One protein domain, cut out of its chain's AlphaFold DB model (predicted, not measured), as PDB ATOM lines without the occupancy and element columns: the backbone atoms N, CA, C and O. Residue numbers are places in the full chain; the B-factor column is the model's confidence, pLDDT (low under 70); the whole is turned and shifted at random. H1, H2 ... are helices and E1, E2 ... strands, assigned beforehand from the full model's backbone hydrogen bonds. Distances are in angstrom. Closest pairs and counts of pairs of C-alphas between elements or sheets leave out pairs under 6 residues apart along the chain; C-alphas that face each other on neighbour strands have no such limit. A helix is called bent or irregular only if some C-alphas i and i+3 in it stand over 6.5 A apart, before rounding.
ATOM      1  N   ILE A  62     230.121 148.441 211.812       91.00
ATOM      2  CA  ILE A  62     230.486 147.732 210.577       91.00
ATOM      3  C   ILE A  62     231.413 148.593 209.710       91.00
ATOM      4  O   ILE A  62     232.459 148.124 209.277       91.00
ATOM      5  N   LEU A  63     231.050 149.854 209.456       92.12
ATOM      6  CA  LEU A  63     231.824 150.748 208.591       92.12
ATOM      7  C   LEU A  63     233.169 151.175 209.211       92.12
ATOM      8  O   LEU A  63     234.125 151.396 208.472       92.12
ATOM      9  N   GLN A  64     233.266 151.300 210.538       89.94
ATOM     10  CA  GLN A  64     234.503 151.672 211.243       89.94
ATOM     11  C   GLN A  64     235.575 150.588 211.115       89.94
ATOM     12  O   GLN A  64     236.752 150.901 210.914       89.94
ATOM     13  N   ASP A  65     235.150 149.330 211.191       86.69
ATOM     14  CA  ASP A  65     236.031 148.173 211.054       86.69
ATOM     15  C   ASP A  65     236.261 147.795 209.581       86.69
ATOM     16  O   ASP A  65     237.218 147.094 209.244       86.69
ATOM     17  N   TRP A  66     235.429 148.300 208.665       89.00
ATOM     18  CA  TRP A  66     235.531 147.954 207.258       89.00
ATOM     19  C   TRP A  66     236.679 148.682 206.554       89.00
ATOM     20  O   TRP A  66     236.652 149.892 206.302       89.00
ATOM     21  N   THR A  67     237.677 147.893 206.160       88.88
ATOM     22  CA  THR A  67     238.765 148.321 205.282       88.88
ATOM     23  C   THR A  67     238.545 147.786 203.869       88.88
ATOM     24  O   THR A  67     238.273 146.602 203.659       88.88
ATOM     25  N   ILE A  68     238.657 148.677 202.886       88.62
ATOM     26  CA  ILE A  68     238.525 148.362 201.466       88.62
ATOM     27  C   ILE A  68     239.920 148.344 200.849       88.62
ATOM     28  O   ILE A  68     240.665 149.324 200.936       88.62
ATOM     29  N   SER A  69     240.251 147.222 200.214       86.31
ATOM     30  CA  SER A  69     241.511 147.021 199.509       86.31
ATOM     31  C   SER A  69     241.345 147.375 198.033       86.31
ATOM     32  O   SER A  69     240.532 146.784 197.324       86.31
ATOM     33  N   ILE A  70     242.101 148.365 197.564       84.12
ATOM     34  CA  ILE A  70     242.036 148.901 196.205       84.12
ATOM     35  C   ILE A  70     243.345 148.589 195.494       84.12
ATOM     36  O   ILE A  70     244.406 149.072 195.882       84.12
ATOM     37  N   HIS A  71     243.281 147.801 194.429       79.88
ATOM     38  CA  HIS A  71     244.447 147.426 193.636       79.88
ATOM     39  C   HIS A  71     244.316 148.008 192.232       79.88
ATOM     40  O   HIS A  71     243.235 147.985 191.658       79.88
ATOM     41  N   ALA A  72     245.405 148.492 191.648       75.69
ATOM     42  CA  ALA A  72     245.409 148.980 190.273       75.69
ATOM     43  C   ALA A  72     246.364 148.145 189.421       75.69
ATOM     44  O   ALA A  72     247.486 147.852 189.832       75.69
ATOM     45  N   LYS A  73     245.928 147.792 188.212       71.00
ATOM     46  CA  LYS A  73     246.778 147.243 187.153       71.00
ATOM     47  C   LYS A  73     246.872 148.292 186.057       71.00
ATOM     48  O   LYS A  73     245.842 148.663 185.502       71.00
ATOM     49  N   GLY A  74     248.079 148.769 185.736       57.09
ATOM     50  CA  GLY A  74     248.222 149.788 184.689       57.09
ATOM     51  C   GLY A  74     249.520 150.596 184.627       57.09
ATOM     52  O   GLY A  74     249.468 151.732 184.161       57.09
ATOM     53  N   ILE A  75     250.663 150.061 185.066       47.88
ATOM     54  CA  ILE A  75     251.955 150.758 184.949       47.88
ATOM     55  C   ILE A  75     252.849 149.961 183.994       47.88
ATOM     56  O   ILE A  75     252.944 148.748 184.116       47.88
ATOM     57  N   GLU A  76     253.458 150.660 183.034       43.03
ATOM     58  CA  GLU A  76     254.229 150.196 181.862       43.03
ATOM     59  C   GLU A  76     255.503 149.374 182.158       43.03
ATOM     60  O   GLU A  76     256.465 149.415 181.395       43.03
ATOM     61  N   LYS A  77     255.552 148.617 183.251       40.66
ATOM     62  CA  LYS A  77     256.643 147.682 183.511       40.66
ATOM     63  C   LYS A  77     256.127 146.266 183.323       40.66
ATOM     64  O   LYS A  77     255.161 145.879 183.969       40.66
ATOM     65  N   GLU A  78     256.794 145.524 182.443       39.75
ATOM     66  CA  GLU A  78     256.656 144.084 182.160       39.75
ATOM     67  C   GLU A  78     256.976 143.182 183.368       39.75
ATOM     68  O   GLU A  78     257.462 142.064 183.235       39.75
ATOM     69  N   GLU A  79     256.723 143.667 184.570       39.09
ATOM     70  CA  GLU A  79     256.791 142.902 185.797       39.09
ATOM     71  C   GLU A  79     255.341 142.694 186.243       39.09
ATOM     72  O   GLU A  79     254.533 143.625 186.238       39.09
ATOM     73  N   ASP A  80     254.995 141.446 186.555       44.69
ATOM     74  CA  ASP A  80     253.711 141.051 187.131       44.69
ATOM     75  C   ASP A  80     253.426 141.889 188.387       44.69
ATOM     76  O   ASP A  80     253.842 141.558 189.495       44.69
ATOM     77  N   TYR A  81     252.745 143.020 188.221       42.91
ATOM     78  CA  TYR A  81     252.643 144.016 189.279       42.91
ATOM     79  C   TYR A  81     251.216 144.145 189.807       42.91
ATOM     80  O   TYR A  81     250.434 144.998 189.393       42.91
ATOM     81  N   PHE A  82     250.930 143.347 190.837       45.97
ATOM     82  CA  PHE A  82     249.986 143.675 191.912       45.97
ATOM     83  C   PHE A  82     250.613 144.712 192.878       45.97
ATOM     84  O   PHE A  82     250.626 144.512 194.091       45.97
ATOM     85  N   SER A  83     251.246 145.776 192.363       47.97
ATOM     86  CA  SER A  83     252.398 146.398 193.043       47.97
ATOM     87  C   SER A  83     252.128 147.241 194.287       47.97
ATOM     88  O   SER A  83     253.058 147.397 195.065       47.97
ATOM     89  N   THR A  84     250.913 147.719 194.562       53.53
ATOM     90  CA  THR A  84     250.561 148.292 195.880       53.53
ATOM     91  C   THR A  84     249.045 148.350 196.027       53.53
ATOM     92  O   THR A  84     248.396 149.204 195.425       53.53
ATOM     93  N   GLY A  85     248.468 147.436 196.810       65.38
ATOM     94  CA  GLY A  85     247.079 147.559 197.252       65.38
ATOM     95  C   GLY A  85     246.959 148.669 198.292       65.38
ATOM     96  O   GLY A  85     247.688 148.669 199.281       65.38
ATOM     97  N   TRP A  86     246.064 149.621 198.067       78.69
ATOM     98  CA  TRP A  86     245.702 150.627 199.054       78.69
ATOM     99  C   TRP A  86     244.660 150.059 199.994       78.69
ATOM    100  O   TRP A  86     243.621 149.596 199.545       78.69
ATOM    101  N   ARG A  87     244.917 150.150 201.293       84.94
ATOM    102  CA  ARG A  87     243.950 149.798 202.331       84.94
ATOM    103  C   ARG A  87     243.338 151.090 202.849       84.94
ATOM    104  O   ARG A  87     244.036 151.905 203.451       84.94
ATOM    105  N   VAL A  88     242.062 151.307 202.554       86.75
ATOM    106  CA  VAL A  88     241.342 152.531 202.922       86.75
ATOM    107  C   VAL A  88     240.204 152.161 203.861       86.75
ATOM    108  O   VAL A  88     239.322 151.387 203.490       86.75
ATOM    109  N   LYS A  89     240.219 152.709 205.080       89.69
ATOM    110  CA  LYS A  89     239.079 152.600 205.998       89.69
ATOM    111  C   LYS A  89     237.861 153.285 205.393       89.69
ATOM    112  O   LYS A  89     238.010 154.321 204.749       89.69
ATOM    113  N   PHE A  90     236.659 152.768 205.630       91.62
ATOM    114  CA  PHE A  90     235.459 153.314 204.993       91.62
ATOM    115  C   PHE A  90     235.287 154.827 205.225       91.62
ATOM    116  O   PHE A  90     235.068 155.577 204.278       91.62
ATOM    117  N   PHE A  91     235.472 155.312 206.456       91.75
ATOM    118  CA  PHE A  91     235.332 156.744 206.765       91.75
ATOM    119  C   PHE A  91     236.439 157.635 206.173       91.75
ATOM    120  O   PHE A  91     236.227 158.836 205.984       91.75
ATOM    121  N   ASP A  92     237.579 157.063 205.775       89.88
ATOM    122  CA  ASP A  92     238.671 157.811 205.146       89.88
ATOM    123  C   ASP A  92     238.355 158.240 203.706       89.88
ATOM    124  O   ASP A  92     239.001 159.173 203.207       89.88
ATOM    125  N   PHE A  93     237.353 157.634 203.048       88.88
ATOM    126  CA  PHE A  93     236.941 157.976 201.678       88.88
ATOM    127  C   PHE A  93     236.617 159.475 201.518       88.88
ATOM    128  O   PHE A  93     236.973 160.086 200.505       88.88
ATOM    129  N   LYS A  94     236.108 160.121 202.579       87.38
ATOM    130  CA  LYS A  94     235.814 161.569 202.620       87.38
ATOM    131  C   LYS A  94     237.051 162.447 202.449       87.38
ATOM    132  O   LYS A  94     236.982 163.572 201.946       87.38
ATOM    133  N   SER A  95     238.200 161.946 202.887       84.25
ATOM    134  CA  SER A  95     239.492 162.628 202.779       84.25
ATOM    135  C   SER A  95     240.323 162.142 201.596       84.25
ATOM    136  O   SER A  95     241.315 162.782 201.251       84.25
ATOM    137  N   LEU A  96     239.913 161.047 200.951       80.00
ATOM    138  CA  LEU A  96     240.719 160.327 199.975       80.00
ATOM    139  C   LEU A  96     241.089 161.217 198.779       80.00
ATOM    140  O   LEU A  96     242.266 161.310 198.454       80.00
ATOM    141  N   LYS A  97     240.138 162.005 198.241       73.81
ATOM    142  CA  LYS A  97     240.389 162.974 197.146       73.81
ATOM    143  C   LYS A  97     241.433 164.057 197.486       73.81
ATOM    144  O   LYS A  97     241.946 164.715 196.584       73.81
ATOM    145  N   LYS A  98     241.713 164.291 198.774       75.25
ATOM    146  CA  LYS A  98     242.637 165.336 199.250       75.25
ATOM    147  C   LYS A  98     244.058 164.825 199.479       75.25
ATOM    148  O   LYS A  98     244.929 165.652 199.728       75.25
ATOM    149  N   ARG A  99     244.291 163.511 199.444       72.81
ATOM    150  CA  ARG A  99     245.628 162.953 199.671       72.81
ATOM    151  C   ARG A  99     246.504 163.187 198.434       72.81
ATOM    152  O   ARG A  99     246.033 163.061 197.305       72.81
ATOM    153  N   ASP A 100     247.763 163.573 198.631       66.06
ATOM    154  CA  ASP A 100     248.667 163.944 197.527       66.06
ATOM    155  C   ASP A 100     248.970 162.764 196.588       66.06
ATOM    156  O   ASP A 100     249.156 162.935 195.382       66.06
ATOM    157  N   ASP A 101     248.931 161.553 197.132       64.12
ATOM    158  CA  ASP A 101     249.066 160.273 196.445       64.12
ATOM    159  C   ASP A 101     247.786 159.846 195.688       64.12
ATOM    160  O   ASP A 101     247.863 159.040 194.761       64.12
ATOM    161  N   PHE A 102     246.623 160.451 195.967       64.69
ATOM    162  CA  PHE A 102     245.368 160.199 195.241       64.69
ATOM    163  C   PHE A 102     245.418 160.666 193.779       64.69
ATOM    164  O   PHE A 102     244.902 159.997 192.885       64.69
ATOM    165  N   LYS A 103     246.059 161.810 193.502       57.19
ATOM    166  CA  LYS A 103     246.080 162.411 192.152       57.19
ATOM    167  C   LYS A 103     246.897 161.610 191.133       57.19
ATOM    168  O   LYS A 103     246.719 161.810 189.936       57.19
ATOM    169  N   GLY A 104     247.805 160.750 191.594       53.84
ATOM    170  CA  GLY A 104     248.743 160.021 190.737       53.84
ATOM    171  C   GLY A 104     248.331 158.593 190.376       53.84
ATOM    172  O   GLY A 104     248.980 157.995 189.521       53.84
ATOM    173  N   LEU A 105     247.304 158.028 191.025       53.19
ATOM    174  CA  LEU A 105     247.075 156.574 191.031       53.19
ATOM    175  C   LEU A 105     245.677 156.128 190.583       53.19
ATOM    176  O   LEU A 105     245.489 154.947 190.296       53.19
ATOM    177  N   PHE A 106     244.719 157.047 190.464       59.91
ATOM    178  CA  PHE A 106     243.355 156.725 190.052       59.91
ATOM    179  C   PHE A 106     243.060 157.329 188.684       59.91
ATOM    180  O   PHE A 106     242.888 158.536 188.532       59.91
ATOM    181  N   PHE A 107     243.022 156.467 187.676       60.06
ATOM    182  CA  PHE A 107     242.489 156.818 186.370       60.06
ATOM    183  C   PHE A 107     240.965 156.628 186.390       60.06
ATOM    184  O   PHE A 107     240.459 155.710 187.040       60.06
ATOM    185  N   ASP A 108     240.235 157.473 185.662       63.53
ATOM    186  CA  ASP A 108     238.802 157.310 185.380       63.53
ATOM    187  C   ASP A 108     238.578 156.116 184.435       63.53
ATOM    188  O   ASP A 108     238.312 156.247 183.241       63.53
ATOM    189  N   GLU A 109     238.795 154.915 184.955       70.12
ATOM    190  CA  GLU A 109     238.883 153.692 184.169       70.12
ATOM    191  C   GLU A 109     238.038 152.573 184.781       70.12
ATOM    192  O   GLU A 109     237.352 152.744 185.792       70.12
ATOM    193  N   ASN A 110     238.051 151.420 184.109       80.31
ATOM    194  CA  ASN A 110     237.248 150.262 184.475       80.31
ATOM    195  C   ASN A 110     237.516 149.856 185.927       80.31
ATOM    196  O   ASN A 110     238.665 149.683 186.335       80.31
ATOM    197  N   ILE A 111     236.439 149.654 186.674       88.38
ATOM    198  CA  ILE A 111     236.457 149.127 188.033       88.38
ATOM    199  C   ILE A 111     235.862 147.719 188.006       88.38
ATOM    200  O   ILE A 111     234.839 147.462 187.371       88.38
ATOM    201  N   LEU A 112     236.540 146.795 188.666       89.31
ATOM    202  CA  LEU A 112     236.121 145.418 188.862       89.31
ATOM    203  C   LEU A 112     236.094 145.140 190.359       89.31
ATOM    204  O   LEU A 112     236.856 145.722 191.128       89.31
ATOM    205  N   PHE A 113     235.231 144.225 190.766       89.81
ATOM    206  CA  PHE A 113     235.127 143.799 192.156       89.81
ATOM    207  C   PHE A 113     235.592 142.355 192.264       89.81
ATOM    208  O   PHE A 113     235.582 141.622 191.274       89.81
ATOM    209  N   THR A 114     236.031 141.938 193.440       86.69
ATOM    210  CA  THR A 114     236.285 140.524 193.704       86.69
ATOM    211  C   THR A 114     234.970 139.769 193.899       86.69
ATOM    212  O   THR A 114     233.952 140.350 194.284       86.69
ATOM    213  N   GLN A 115     234.966 138.469 193.613       84.69
ATOM    214  CA  GLN A 115     233.825 137.595 193.888       84.69
ATOM    215  C   GLN A 115     233.438 137.657 195.377       84.69
ATOM    216  O   GLN A 115     232.256 137.669 195.715       84.69
ATOM    217  N   GLU A 116     234.430 137.790 196.257       83.25
ATOM    218  CA  GLU A 116     234.271 137.947 197.699       83.25
ATOM    219  C   GLU A 116     233.440 139.181 198.059       83.25
ATOM    220  O   GLU A 116     232.631 139.116 198.978       83.25
ATOM    221  N   TRP A 117     233.560 140.284 197.312       87.44
ATOM    222  CA  TRP A 117     232.693 141.444 197.517       87.44
ATOM    223  C   TRP A 117     231.218 141.090 197.315       87.44
ATOM    224  O   TRP A 117     230.367 141.480 198.105       87.44
ATOM    225  N   PHE A 118     230.888 140.341 196.264       87.00
ATOM    226  CA  PHE A 118     229.505 139.928 196.025       87.00
ATOM    227  C   PHE A 118     228.995 138.951 197.095       87.00
ATOM    228  O   PHE A 118     227.830 139.025 197.479       87.00
ATOM    229  N   GLU A 119     229.854 138.061 197.590       83.94
ATOM    230  CA  GLU A 119     229.472 137.017 198.549       83.94
ATOM    231  C   GLU A 119     229.436 137.503 200.007       83.94
ATOM    232  O   GLU A 119     228.650 136.982 200.798       83.94
ATOM    233  N   GLN A 120     230.274 138.477 200.371       84.81
ATOM    234  CA  GLN A 120     230.552 138.840 201.767       84.81
ATOM    235  C   GLN A 120     230.478 140.345 202.056       84.81
ATOM    236  O   GLN A 120     230.889 140.768 203.135       84.81
ATOM    237  N   ASN A 121     229.976 141.180 201.138       87.94
ATOM    238  CA  ASN A 121     229.830 142.609 201.425       87.94
ATOM    239  C   ASN A 121     228.965 142.806 202.691       87.94
ATOM    240  O   ASN A 121     227.796 142.404 202.703       87.94
ATOM    241  N   PRO A 122     229.508 143.447 203.745       87.56
ATOM    242  CA  PRO A 122     228.858 143.532 205.051       87.56
ATOM    243  C   PRO A 122     227.597 144.407 205.042       87.56
ATOM    244  O   PRO A 122     226.819 144.399 205.992       87.56
ATOM    245  N   LEU A 123     227.361 145.149 203.957       90.31
ATOM    246  CA  LEU A 123     226.149 145.935 203.763       90.31
ATOM    247  C   LEU A 123     224.977 145.128 203.185       90.31
ATOM    248  O   LEU A 123     223.849 145.631 203.129       90.31
ATOM    249  N   ILE A 124     225.209 143.889 202.738       83.88
ATOM    250  CA  ILE A 124     224.163 143.051 202.149       83.88
ATOM    251  C   ILE A 124     223.082 142.760 203.197       83.88
ATOM    252  O   ILE A 124     223.323 142.165 204.240       83.88
ATOM    253  N   GLY A 125     221.847 143.163 202.885       81.31
ATOM    254  CA  GLY A 125     220.668 142.905 203.714       81.31
ATOM    255  C   GLY A 125     220.359 143.997 204.740       81.31
ATOM    256  O   GLY A 125     219.235 144.027 205.242       81.31
ATOM    257  N   LEU A 126     221.283 144.932 204.998       87.50
ATOM    258  CA  LEU A 126     221.042 146.056 205.913       87.50
ATOM    259  C   LEU A 126     219.984 147.030 205.385       87.50
ATOM    260  O   LEU A 126     219.213 147.600 206.152       87.50
ATOM    261  N   ASP A 127     219.894 147.191 204.070       82.44
ATOM    262  CA  ASP A 127     218.873 148.004 203.406       82.44
ATOM    263  C   ASP A 127     217.436 147.497 203.639       82.44
ATOM    264  O   ASP A 127     216.501 148.298 203.596       82.44
ATOM    265  N   ASN A 128     217.270 146.203 203.938       85.25
ATOM    266  CA  ASN A 128     215.990 145.580 204.282       85.25
ATOM    267  C   ASN A 128     215.652 145.676 205.780       85.25
ATOM    268  O   ASN A 128     214.563 145.255 206.180       85.25
ATOM    269  N   ASN A 129     216.548 146.209 206.621       90.31
ATOM    270  CA  ASN A 129     216.270 146.388 208.043       90.31
ATOM    271  C   ASN A 129     215.141 147.430 208.221       90.31
ATOM    272  O   ASN A 129     215.318 148.597 207.854       90.31
ATOM    273  N   PRO A 130     213.987 147.062 208.819       89.19
ATOM    274  CA  PRO A 130     212.849 147.972 208.985       89.19
ATOM    275  C   PRO A 130     213.146 149.166 209.905       89.19
ATOM    276  O   PRO A 130     212.423 150.164 209.869       89.19
ATOM    277  N   PHE A 131     214.193 149.063 210.724       92.44
ATOM    278  CA  PHE A 131     214.654 150.104 211.630       92.44
ATOM    279  C   PHE A 131     215.872 150.860 211.097       92.44
ATOM    280  O   PHE A 131     216.285 151.828 211.722       92.44
ATOM    281  N   LEU A 132     216.416 150.528 209.926       93.44
ATOM    282  CA  LEU A 132     217.397 151.411 209.307       93.44
ATOM    283  C   LEU A 132     216.672 152.626 208.694       93.44
ATOM    284  O   LEU A 132     215.670 152.462 207.986       93.44
ATOM    285  N   PRO A 133     217.130 153.866 208.941       93.81
ATOM    286  CA  PRO A 133     216.539 155.038 208.316       93.81
ATOM    287  C   PRO A 133     216.487 154.897 206.794       93.81
ATOM    288  O   PRO A 133     217.491 154.605 206.147       93.81
ATOM    289  N   LYS A 134     215.312 155.150 206.203       93.50
ATOM    290  CA  LYS A 134     215.094 154.976 204.755       93.50
ATOM    291  C   LYS A 134     216.082 155.760 203.892       93.50
ATOM    292  O   LYS A 134     216.365 155.337 202.778       93.50
ATOM    293  N   SER A 135     216.553 156.915 204.361       94.81
ATOM    294  CA  SER A 135     217.531 157.714 203.626       94.81
ATOM    295  C   SER A 135     218.898 157.026 203.571       94.81
ATOM    296  O   SER A 135     219.453 156.911 202.484       94.81
ATOM    297  N   ILE A 136     219.355 156.442 204.683       95.81
ATOM    298  CA  ILE A 136     220.578 155.627 204.758       95.81
ATOM    299  C   ILE A 136     220.426 154.329 203.948       95.81
ATOM    300  O   ILE A 136     221.284 154.019 203.128       95.81
ATOM    301  N   SER A 137     219.309 153.605 204.093       95.06
ATOM    302  CA  SER A 137     219.032 152.371 203.327       95.06
ATOM    303  C   SER A 137     219.146 152.594 201.807       95.06
ATOM    304  O   SER A 137     219.809 151.826 201.110       95.06
ATOM    305  N   LYS A 138     218.622 153.716 201.294       94.88
ATOM    306  CA  LYS A 138     218.764 154.103 199.877       94.88
ATOM    307  C   LYS A 138     220.207 154.362 199.439       94.88
ATOM    308  O   LYS A 138     220.497 154.243 198.254       94.88
ATOM    309  N   LYS A 139     221.090 154.774 200.351       95.75
ATOM    310  CA  LYS A 139     222.518 154.973 200.062       95.75
ATOM    311  C   LYS A 139     223.306 153.664 200.115       95.75
ATOM    312  O   LYS A 139     224.314 153.555 199.428       95.75
ATOM    313  N   ILE A 140     222.825 152.673 200.866       94.75
ATOM    314  CA  ILE A 140     223.395 151.321 200.911       94.75
ATOM    315  C   ILE A 140     223.031 150.502 199.668       94.75
ATOM    316  O   ILE A 140     223.866 149.756 199.167       94.75
ATOM    317  N   GLU A 141     221.806 150.633 199.157       91.94
ATOM    318  CA  GLU A 141     221.301 149.812 198.043       91.94
ATOM    319  C   GLU A 141     222.263 149.707 196.836       91.94
ATOM    320  O   GLU A 141     222.503 148.586 196.385       91.94
ATOM    321  N   PRO A 142     222.923 150.787 196.368       91.62
ATOM    322  CA  PRO A 142     223.862 150.716 195.247       91.62
ATOM    323  C   PRO A 142     225.142 149.898 195.495       91.62
ATOM    324  O   PRO A 142     225.859 149.612 194.541       91.62
ATOM    325  N   PHE A 143     225.462 149.537 196.743       91.00
ATOM    326  CA  PHE A 143     226.599 148.661 197.064       91.00
ATOM    327  C   PHE A 143     226.300 147.182 196.789       91.00
ATOM    328  O   PHE A 143     227.224 146.362 196.759       91.00
ATOM    329  N   LYS A 144     225.024 146.832 196.588       88.62
ATOM    330  CA  LYS A 144     224.614 145.487 196.197       88.62
ATOM    331  C   LYS A 144     224.910 145.251 194.731       88.62
ATOM    332  O   LYS A 144     224.451 146.005 193.876       88.62
ATOM    333  N   ILE A 145     225.595 144.145 194.474       87.94
ATOM    334  CA  ILE A 145     225.841 143.669 193.124       87.94
ATOM    335  C   ILE A 145     224.808 142.602 192.787       87.94
ATOM    336  O   ILE A 145     224.620 141.646 193.534       87.94
ATOM    337  N   TRP A 146     224.129 142.761 191.663       85.56
ATOM    338  CA  TRP A 146     223.129 141.854 191.129       85.56
ATOM    339  C   TRP A 146     223.677 141.158 189.891       85.56
ATOM    340  O   TRP A 146     224.147 141.800 188.959       85.56
ATOM    341  N   LEU A 147     223.543 139.831 189.842       84.25
ATOM    342  CA  LEU A 147     223.880 139.028 188.658       84.25
ATOM    343  C   LEU A 147     225.283 139.344 188.086       84.25
ATOM    344  O   LEU A 147     225.398 139.648 186.893       84.25
ATOM    345  N   PRO A 148     226.350 139.297 188.908       86.31
ATOM    346  CA  PRO A 148     227.691 139.573 188.419       86.31
ATOM    347  C   PRO A 148     228.103 138.580 187.330       86.31
ATOM    348  O   PRO A 148     227.760 137.397 187.369       86.31
ATOM    349  N   THR A 149     228.895 139.059 186.374       88.38
ATOM    350  CA  THR A 149     229.558 138.212 185.375       88.38
ATOM    351  C   THR A 149     231.050 138.139 185.657       88.38
ATOM    352  O   THR A 149     231.627 139.095 186.169       88.38
ATOM    353  N   ARG A 150     231.695 137.011 185.328       88.06
ATOM    354  CA  ARG A 150     233.153 136.889 185.464       88.06
ATOM    355  C   ARG A 150     233.844 137.856 184.501       88.06
ATOM    356  O   ARG A 150     233.569 137.845 183.303       88.06
ATOM    357  N   ALA A 151     234.776 138.638 185.025       84.81
ATOM    358  CA  ALA A 151     235.619 139.544 184.266       84.81
ATOM    359  C   ALA A 151     237.005 138.924 184.064       84.81
ATOM    360  O   ALA A 151     237.607 138.398 185.000       84.81
ATOM    361  N   ASN A 152     237.544 139.023 182.847       81.44
ATOM    362  CA  ASN A 152     238.938 138.675 182.587       81.44
ATOM    363  C   ASN A 152     239.796 139.958 182.586       81.44
ATOM    364  O   ASN A 152     239.686 140.760 181.653       81.44
ATOM    365  N   PRO A 153     240.681 140.155 183.584       74.19
ATOM    366  CA  PRO A 153     241.512 141.354 183.715       74.19
ATOM    367  C   PRO A 153     242.523 141.538 182.575       74.19
ATOM    368  O   PRO A 153     243.146 142.595 182.477       74.19
ATOM    369  N   GLN A 154     242.749 140.526 181.733       76.56
ATOM    370  CA  GLN A 154     243.631 140.631 180.567       76.56
ATOM    371  C   GLN A 154     243.028 141.476 179.441       76.56
ATOM    372  O   GLN A 154     243.775 142.035 178.645       76.56
ATOM    373  N   PHE A 155     241.700 141.627 179.391       79.12
ATOM    374  CA  PHE A 155     241.040 142.475 178.391       79.12
ATOM    375  C   PHE A 155     241.140 143.973 178.694       79.12
ATOM    376  O   PHE A 155     240.763 144.797 177.863       79.12
ATOM    377  N   TYR A 156     241.665 144.337 179.863       77.31
ATOM    378  CA  TYR A 156     241.781 145.719 180.298       77.31
ATOM    379  C   TYR A 156     243.246 146.147 180.272       77.31
ATOM    380  O   TYR A 156     244.084 145.581 180.975       77.31
ATOM    381  N   LYS A 157     243.543 147.182 179.476       75.88
ATOM    382  CA  LYS A 157     244.865 147.827 179.460       75.88
ATOM    383  C   LYS A 157     245.202 148.414 180.833       75.88
ATOM    384  O   LYS A 157     246.350 148.362 181.262       75.88
ATOM    385  N   LYS A 158     244.184 148.957 181.497       78.12
ATOM    386  CA  LYS A 158     244.250 149.484 182.848       78.12
ATOM    387  C   LYS A 158     242.911 149.286 183.566       78.12
ATOM    388  O   LYS A 158     241.854 149.365 182.927       78.12
ATOM    389  N   VAL A 159     242.961 148.943 184.849       81.25
ATOM    390  CA  VAL A 159     241.787 148.552 185.643       81.25
ATOM    391  C   VAL A 159     242.055 148.678 187.141       81.25
ATOM    392  O   VAL A 159     243.174 148.438 187.602       81.25
ATOM    393  N   ILE A 160     241.011 149.027 187.891       84.25
ATOM    394  CA  ILE A 160     240.994 149.066 189.354       84.25
ATOM    395  C   ILE A 160     240.205 147.862 189.872       84.25
ATOM    396  O   ILE A 160     239.126 147.557 189.370       84.25
ATOM    397  N   TYR A 161     240.734 147.191 190.886       83.62
ATOM    398  CA  TYR A 161     240.095 146.094 191.595       83.62
ATOM    399  C   TYR A 161     239.729 146.542 193.004       83.62
ATOM    400  O   TYR A 161     240.585 147.050 193.731       83.62
ATOM    401  N   ILE A 162     238.481 146.315 193.393       87.75
ATOM    402  CA  ILE A 162     237.994 146.533 194.751       87.75
ATOM    403  C   ILE A 162     237.821 145.183 195.434       87.75
ATOM    404  O   ILE A 162     237.114 144.309 194.930       87.75
ATOM    405  N   ASN A 163     238.467 145.032 196.585       84.69
ATOM    406  CA  ASN A 163     238.432 143.832 197.401       84.69
ATOM    407  C   ASN A 163     238.033 144.148 198.848       84.69
ATOM    408  O   ASN A 163     238.290 145.239 199.364       84.69
ATOM    409  N   LEU A 164     237.447 143.152 199.508       80.06
ATOM    410  CA  LEU A 164     237.304 143.118 200.957       80.06
ATOM    411  C   LEU A 164     238.647 142.702 201.564       80.06
ATOM    412  O   LEU A 164     239.219 141.679 201.196       80.06
ATOM    413  N   ASP A 165     239.170 143.541 202.450       72.12
ATOM    414  CA  ASP A 165     240.513 143.393 203.005       72.12
ATOM    415  C   ASP A 165     240.608 142.275 204.054       72.12
ATOM    416  O   ASP A 165     241.539 141.471 204.045       72.12
ATOM    417  N   GLU A 166     239.592 142.174 204.906       66.38
ATOM    418  CA  GLU A 166     239.402 141.077 205.845       66.38
ATOM    419  C   GLU A 166     238.098 140.372 205.472       66.38
ATOM    420  O   GLU A 166     237.015 140.949 205.570       66.38
ATOM    421  N   PHE A 167     238.207 139.143 204.971       63.72
ATOM    422  CA  PHE A 167     237.055 138.310 204.639       63.72
ATOM    423  C   PHE A 167     237.074 137.041 205.488       63.72
ATOM    424  O   PHE A 167     238.136 136.498 205.814       63.72
ATOM    425  N   ASP A 168     235.888 136.550 205.840       62.75
ATOM    426  CA  ASP A 168     235.769 135.334 206.624       62.75
ATOM    427  C   ASP A 168     236.035 134.126 205.717       62.75
ATOM    428  O   ASP A 168     235.254 133.761 204.834       62.75
ATOM    429  N   THR A 169     237.183 133.488 205.941       63.53
ATOM    430  CA  THR A 169     237.592 132.270 205.226       63.53
ATOM    431  C   THR A 169     236.649 131.081 205.449       63.53
ATOM    432  O   THR A 169     236.728 130.109 204.697       63.53
ATOM    433  N   SER A 170     235.753 131.145 206.442       62.44
ATOM    434  CA  SER A 170     234.765 130.106 206.741       62.44
ATOM    435  C   SER A 170     233.556 130.105 205.790       62.44
ATOM    436  O   SER A 170     232.854 129.092 205.689       62.44
ATOM    437  N   VAL A 171     233.327 131.192 205.042       60.31
ATOM    438  CA  VAL A 171     232.225 131.292 204.077       60.31
ATOM    439  C   VAL A 171     232.502 130.372 202.881       60.31
ATOM    440  O   VAL A 171     233.508 130.504 202.180       60.31
ATOM    441  N   ARG A 172     231.602 129.400 202.646       52.69
ATOM    442  CA  ARG A 172     231.694 128.450 201.521       52.69
ATOM    443  C   ARG A 172     231.686 129.205 200.191       52.69
ATOM    444  O   ARG A 172     230.657 129.731 199.781       52.69
ATOM    445  N   ARG A 173     232.829 129.174 199.508       55.59
ATOM    446  CA  ARG A 173     233.027 129.754 198.175       55.59
ATOM    447  C   ARG A 173     232.208 129.013 197.130       55.59
ATOM    448  O   ARG A 173     232.207 127.778 197.117       55.59
ATOM    449  N   TYR A 174     231.604 129.752 196.206       52.19
ATOM    450  CA  TYR A 174     230.956 129.144 195.047       52.19
ATOM    451  C   TYR A 174     231.891 128.916 193.851       52.19
ATOM    452  O   TYR A 174     231.528 128.127 192.986       52.19
ATOM    453  N   SER A 175     233.095 129.510 193.784       43.84
ATOM    454  CA  SER A 175     234.182 129.107 192.860       43.84
ATOM    455  C   SER A 175     235.433 129.992 193.009       43.84
ATOM    456  O   SER A 175     235.403 130.944 193.779       43.84
ATOM    457  N   ASP A 176     236.509 129.631 192.291       50.75
ATOM    458  CA  ASP A 176     237.786 130.337 192.053       50.75
ATOM    459  C   ASP A 176     237.815 131.845 192.355       50.75
ATOM    460  O   ASP A 176     236.916 132.573 191.938       50.75
ATOM    461  N   VAL A 177     238.912 132.307 192.975       57.62
ATOM    462  CA  VAL A 177     239.262 133.732 193.141       57.62
ATOM    463  C   VAL A 177     239.095 134.429 191.791       57.62
ATOM    464  O   VAL A 177     239.878 134.223 190.862       57.62
ATOM    465  N   GLY A 178     238.015 135.186 191.655       74.94
ATOM    466  CA  GLY A 178     237.543 135.699 190.382       74.94
ATOM    467  C   GLY A 178     237.204 137.170 190.503       74.94
ATOM    468  O   GLY A 178     236.698 137.625 191.524       74.94
ATOM    469  N   LEU A 179     237.484 137.918 189.443       85.38
ATOM    470  CA  LEU A 179     236.994 139.279 189.310       85.38
ATOM    471  C   LEU A 179     235.626 139.244 188.649       85.38
ATOM    472  O   LEU A 179     235.376 138.439 187.749       85.38
ATOM    473  N   ILE A 180     234.760 140.141 189.079       90.06
ATOM    474  CA  ILE A 180     233.408 140.290 188.576       90.06
ATOM    475  C   ILE A 180     233.186 141.680 187.996       90.06
ATOM    476  O   ILE A 180     233.809 142.661 188.411       90.06
ATOM    477  N   CYS A 181     232.274 141.750 187.030       89.12
ATOM    478  CA  CYS A 181     231.730 142.986 186.497       89.12
ATOM    479  C   CYS A 181     230.216 142.905 186.295       89.12
ATOM    480  O   CYS A 181     229.670 141.868 185.901       89.12
ATOM    481  N   ASN A 182     229.547 144.039 186.503       89.81
ATOM    482  CA  ASN A 182     228.226 144.297 185.952       89.81
ATOM    483  C   ASN A 182     228.147 145.748 185.440       89.81
ATOM    484  O   ASN A 182     227.810 146.653 186.199       89.81
ATOM    485  N   PRO A 183     228.399 145.998 184.140       84.69
ATOM    486  CA  PRO A 183     228.410 147.352 183.576       84.69
ATOM    487  C   PRO A 183     227.093 148.134 183.715       84.69
ATOM    488  O   PRO A 183     227.063 149.338 183.466       84.69
ATOM    489  N   ARG A 184     225.980 147.465 184.056       87.12
ATOM    490  CA  ARG A 184     224.680 148.120 184.268       87.12
ATOM    491  C   ARG A 184     224.587 148.817 185.620       87.12
ATOM    492  O   ARG A 184     223.749 149.700 185.789       87.12
ATOM    493  N   GLU A 185     225.413 148.421 186.575       88.62
ATOM    494  CA  GLU A 185     225.381 148.940 187.932       88.62
ATOM    495  C   GLU A 185     226.278 150.160 188.109       88.62
ATOM    496  O   GLU A 185     227.335 150.300 187.496       88.62
ATOM    497  N   LYS A 186     225.836 151.071 188.981       86.31
ATOM    498  CA  LYS A 186     226.489 152.368 189.175       86.31
ATOM    499  C   LYS A 186     227.915 152.217 189.722       86.31
ATOM    500  O   LYS A 186     228.799 152.931 189.257       86.31
ATOM    501  N   CYS A 187     228.141 151.279 190.643       87.31
ATOM    502  CA  CYS A 187     229.451 151.021 191.245       87.31
ATOM    503  C   CYS A 187     230.508 150.536 190.238       87.31
ATOM    504  O   CYS A 187     231.693 150.687 190.509       87.31
ATOM    505  N   PHE A 188     230.097 150.022 189.069       89.25
ATOM    506  CA  PHE A 188     230.996 149.534 188.018       89.25
ATOM    507  C   PHE A 188     231.402 150.585 186.975       89.25
ATOM    508  O   PHE A 188     232.153 150.270 186.053       89.25
ATOM    509  N   LYS A 189     230.906 151.825 187.077       87.25
ATOM    510  CA  LYS A 189     231.173 152.859 186.063       87.25
ATOM    511  C   LYS A 189     232.636 153.287 186.032       87.25
ATOM    512  O   LYS A 189     233.256 153.257 184.977       87.25
ATOM    513  N   ASN A 190     233.146 153.718 187.179       87.19
ATOM    514  CA  ASN A 190     234.531 154.114 187.407       87.19
ATOM    515  C   ASN A 190     234.768 154.246 188.919       87.19
ATOM    516  O   ASN A 190     233.829 154.210 189.724       87.19
ATOM    517  N   PHE A 191     236.030 154.417 189.304       86.38
ATOM    518  CA  PHE A 191     236.393 154.584 190.707       86.38
ATOM    519  C   PHE A 191     235.845 155.874 191.325       86.38
ATOM    520  O   PHE A 191     235.443 155.853 192.486       86.38
ATOM    521  N   GLU A 192     235.756 156.974 190.567       86.56
ATOM    522  CA  GLU A 192     235.161 158.213 191.081       86.56
ATOM    523  C   GLU A 192     233.714 157.990 191.534       86.56
ATOM    524  O   GLU A 192     233.359 158.350 192.653       86.56
ATOM    525  N   THR A 193     232.907 157.307 190.722       89.69
ATOM    526  CA  THR A 193     231.517 156.991 191.055       89.69
ATOM    527  C   THR A 193     231.424 156.132 192.316       89.69
ATOM    528  O   THR A 193     230.540 156.355 193.143       89.69
ATOM    529  N   PHE A 194     232.320 155.156 192.483       91.19
ATOM    530  CA  PHE A 194     232.366 154.319 193.684       91.19
ATOM    531  C   PHE A 194     232.774 155.116 194.934       91.19
ATOM    532  O   PHE A 194     232.149 154.992 195.987       91.19
ATOM    533  N   ASN A 195     233.781 155.981 194.818       90.44
ATOM    534  CA  ASN A 195     234.204 156.868 195.899       90.44
ATOM    535  C   ASN A 195     233.088 157.848 196.298       90.44
ATOM    536  O   ASN A 195     232.816 158.028 197.482       90.44
ATOM    537  N   ASP A 196     232.386 158.430 195.326       90.94
ATOM    538  CA  ASP A 196     231.237 159.302 195.579       90.94
ATOM    539  C   ASP A 196     230.098 158.542 196.278       90.94
ATOM    540  O   ASP A 196     229.465 159.085 197.175       90.94
ATOM    541  N   MET A 197     229.871 157.265 195.948       93.81
ATOM    542  CA  MET A 197     228.912 156.424 196.677       93.81
ATOM    543  C   MET A 197     229.297 156.219 198.149       93.81
ATOM    544  O   MET A 197     228.420 156.249 199.013       93.81
ATOM    545  N   CYS A 198     230.586 156.026 198.443       93.94
ATOM    546  CA  CYS A 198     231.080 155.923 199.821       93.94
ATOM    547  C   CYS A 198     230.863 157.240 200.576       93.94
ATOM    548  O   CYS A 198     230.300 157.239 201.669       93.94
ATOM    549  N   ASN A 199     231.222 158.367 199.956       93.56
ATOM    550  CA  ASN A 199     231.047 159.699 200.537       93.56
ATOM    551  C   ASN A 199     229.577 160.037 200.796       93.56
ATOM    552  O   ASN A 199     229.240 160.480 201.890       93.56
ATOM    553  N   ASP A 200     228.697 159.745 199.840       95.62
ATOM    554  CA  ASP A 200     227.251 159.927 199.967       95.62
ATOM    555  C   ASP A 200     226.669 159.178 201.179       95.62
ATOM    556  O   ASP A 200     225.763 159.686 201.844       95.62
ATOM    557  N   LEU A 201     227.147 157.958 201.455       96.00
ATOM    558  CA  LEU A 201     226.700 157.183 202.613       96.00
ATOM    559  C   LEU A 201     227.206 157.802 203.921       96.00
ATOM    560  O   LEU A 201     226.426 157.951 204.861       96.00
ATOM    561  N   ILE A 202     228.482 158.201 203.971       95.19
ATOM    562  CA  ILE A 202     229.081 158.863 205.141       95.19
ATOM    563  C   ILE A 202     228.326 160.157 205.466       95.19
ATOM    564  O   ILE A 202     227.927 160.375 206.610       95.19
ATOM    565  N   GLU A 203     228.084 161.003 204.465       95.00
ATOM    566  CA  GLU A 203     227.382 162.279 204.634       95.00
ATOM    567  C   GLU A 203     225.932 162.098 205.092       95.00
ATOM    568  O   GLU A 203     225.446 162.863 205.932       95.00
ATOM    569  N   GLU A 204     225.232 161.081 204.584       96.44
ATOM    570  CA  GLU A 204     223.864 160.779 205.010       96.44
ATOM    571  C   GLU A 204     223.820 160.296 206.469       96.44
ATOM    572  O   GLU A 204     222.950 160.731 207.226       96.44
ATOM    573  N   ILE A 205     224.778 159.463 206.897       94.50
ATOM    574  CA  ILE A 205     224.910 159.039 208.301       94.50
ATOM    575  C   ILE A 205     225.173 160.256 209.199       94.50
ATOM    576  O   ILE A 205     224.453 160.460 210.176       94.50
ATOM    577  N   GLU A 206     226.141 161.110 208.849       92.81
ATOM    578  CA  GLU A 206     226.441 162.338 209.600       92.81
ATOM    579  C   GLU A 206     225.226 163.271 209.694       92.81
ATOM    580  O   GLU A 206     224.942 163.839 210.751       92.81
ATOM    581  N   THR A 207     224.500 163.439 208.590       93.50
ATOM    582  CA  THR A 207     223.299 164.281 208.529       93.50
ATOM    583  C   THR A 207     222.194 163.722 209.418       93.50
ATOM    584  O   THR A 207     221.540 164.476 210.145       93.50
ATOM    585  N   TRP A 208     222.002 162.402 209.401       93.31
ATOM    586  CA  TRP A 208     221.026 161.739 210.253       93.31
ATOM    587  C   TRP A 208     221.379 161.885 211.737       93.31
ATOM    588  O   TRP A 208     220.510 162.250 212.524       93.31
ATOM    589  N   LEU A 209     222.648 161.695 212.113       90.50
ATOM    590  CA  LEU A 209     223.118 161.867 213.492       90.50
ATOM    591  C   LEU A 209     222.929 163.305 213.993       90.50
ATOM    592  O   LEU A 209     222.382 163.516 215.075       90.50
ATOM    593  N   LYS A 210     223.305 164.303 213.182       87.94
ATOM    594  CA  LYS A 210     223.118 165.728 213.512       87.94
ATOM    595  C   LYS A 210     221.654 166.093 213.722       87.94
ATOM    596  O   LYS A 210     221.347 166.895 214.593       87.94
ATOM    597  N   LYS A 211     220.743 165.508 212.939       87.25
ATOM    598  CA  LYS A 211     219.301 165.773 213.044       87.25
ATOM    599  C   LYS A 211     218.724 165.403 214.417       87.25
ATOM    600  O   LYS A 211     217.705 165.972 214.803       87.25
ATOM    601  N   TYR A 212     219.330 164.447 215.116       82.81
ATOM    602  CA  TYR A 212     218.853 163.957 216.407       82.81
ATOM    603  C   TYR A 212     219.839 164.235 217.549       82.81
ATOM    604  O   TYR A 212     219.871 163.475 218.512       82.81
ATOM    605  N   ASP A 213     220.646 165.296 217.428       74.94
ATOM    606  CA  ASP A 213     221.626 165.735 218.434       74.94
ATOM    607  C   ASP A 213     222.630 164.645 218.864       74.94
ATOM    608  O   ASP A 213     223.251 164.725 219.917       74.94
TER     609      ASP A 213
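AT A GLANCE: This is residues 62 to 213 of the 220 residues of an uncharacterized protein of Flavobacterium cauense R2A-7 (UniProt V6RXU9). A strongly twisted six-strand sheet has the long helix H5 starting beside E3 and E5 and running away from it, with H4 side by side with H5, H2 packed steeply across H5, and short H3 packed on E5 and E6. The link of residues 74 to 85 and the last residues of the printed part lie at opposite ends of the length, and residues 98 to 104 stick out. The 152 printed residues, under half of them in named elements, run H1 E1 E2 H2 E3 H3 H4 E4 E5 E6 H5, with mixed sheet order E2, E1, E5, E3, E6, E4. The class is mixed, helices and strands; the whole is compact, with a radius of gyration of the C-alphas of 16.0 A and spans of 55 by 39 by 29 A.

HOW THE PARTS SIT: H1, residues 62 to 65, touches H2, residues 90 to 96, closest at the C-alphas of Leu 63 and Phe 90, 5.7 A. E1, residues 67 to 73, and E2, residues 86 to 89, form an antiparallel hairpin, with N 70 and O 86 within hydrogen-bond range at 2.8 A. H2 only grazes the sheet. E3, residues 111 to 114, is parallel to E5, residues 159 to 164, at 34 degrees, with N 112 and O 160 2.8 A apart. E5 is antiparallel to E1, with N 71 and O 161 2.9 A apart. H3, residues 115 to 120, is on the sheet at a height of 6.6 A, only just over none of its strands, with 2 C-alphas on E5; the C-alphas of Trp 117 and Leu 164 are its closest to E5, 6.0 A. H4, residues 134 to 143, is not on the sheet and is irregular, only just: C-alphas 139 and 142 are 6.6 A apart. E6, residues 179 to 181, is antiparallel to E3, with N 180 and O 113 2.8 A apart, and to E4, residues 149 to 151, with N 151 and O 179 2.8 A apart. E2, H2, E3 and E3, H3, H4, E4 are split strand-helix-strand units, two strands running the same way with others between them, both crossovers right-handed. H5, residues 191 to 211, grazes the sheet with residues 191 to 194. Its residues 197 to 205 alone touch H4, at a shallow tilt of 18 degrees, opposite ways, closest at the C-alphas of Lys 139 and Leu 201, 5.4 A. Its residues 195 to 202 alone touch H2, at a steep tilt of 69 degrees, only just short of about perpendicular, closest at the C-alphas of Lys 94 and Asn 199, 5.5 A. Every O i to N i+4 pair is within hydrogen-bond range in H3 and H5, 4 of 6 in H4 and 1 of 3 in H2, where 3 of 4 O i to N i+3 pairs are; H1 is too short for an i+4 pair.

IN THESE COORDINATES: H1 begins at C-alpha 62, (230.486, 147.732, 210.577). E1 is 19.9 A long, E5 16.9 A and H4 15.2 A. H5, 30.3 A long, runs from C-alpha 191 at (236.393, 154.584, 190.707) to C-alpha 211 at (219.301, 165.773, 213.044).

THE WHOLE: The two C-alphas farthest apart are those of Glu 78 and Asp 213, 54.9 A. The printed part has no cut, and the links E1 to E2, H2 to E3, H3 to H4 and E5 to E6 are long. Mean pLDDT of the printed part is 79.8, with residues 74 to 85, 100 to 108 and 166 to 177 under 70.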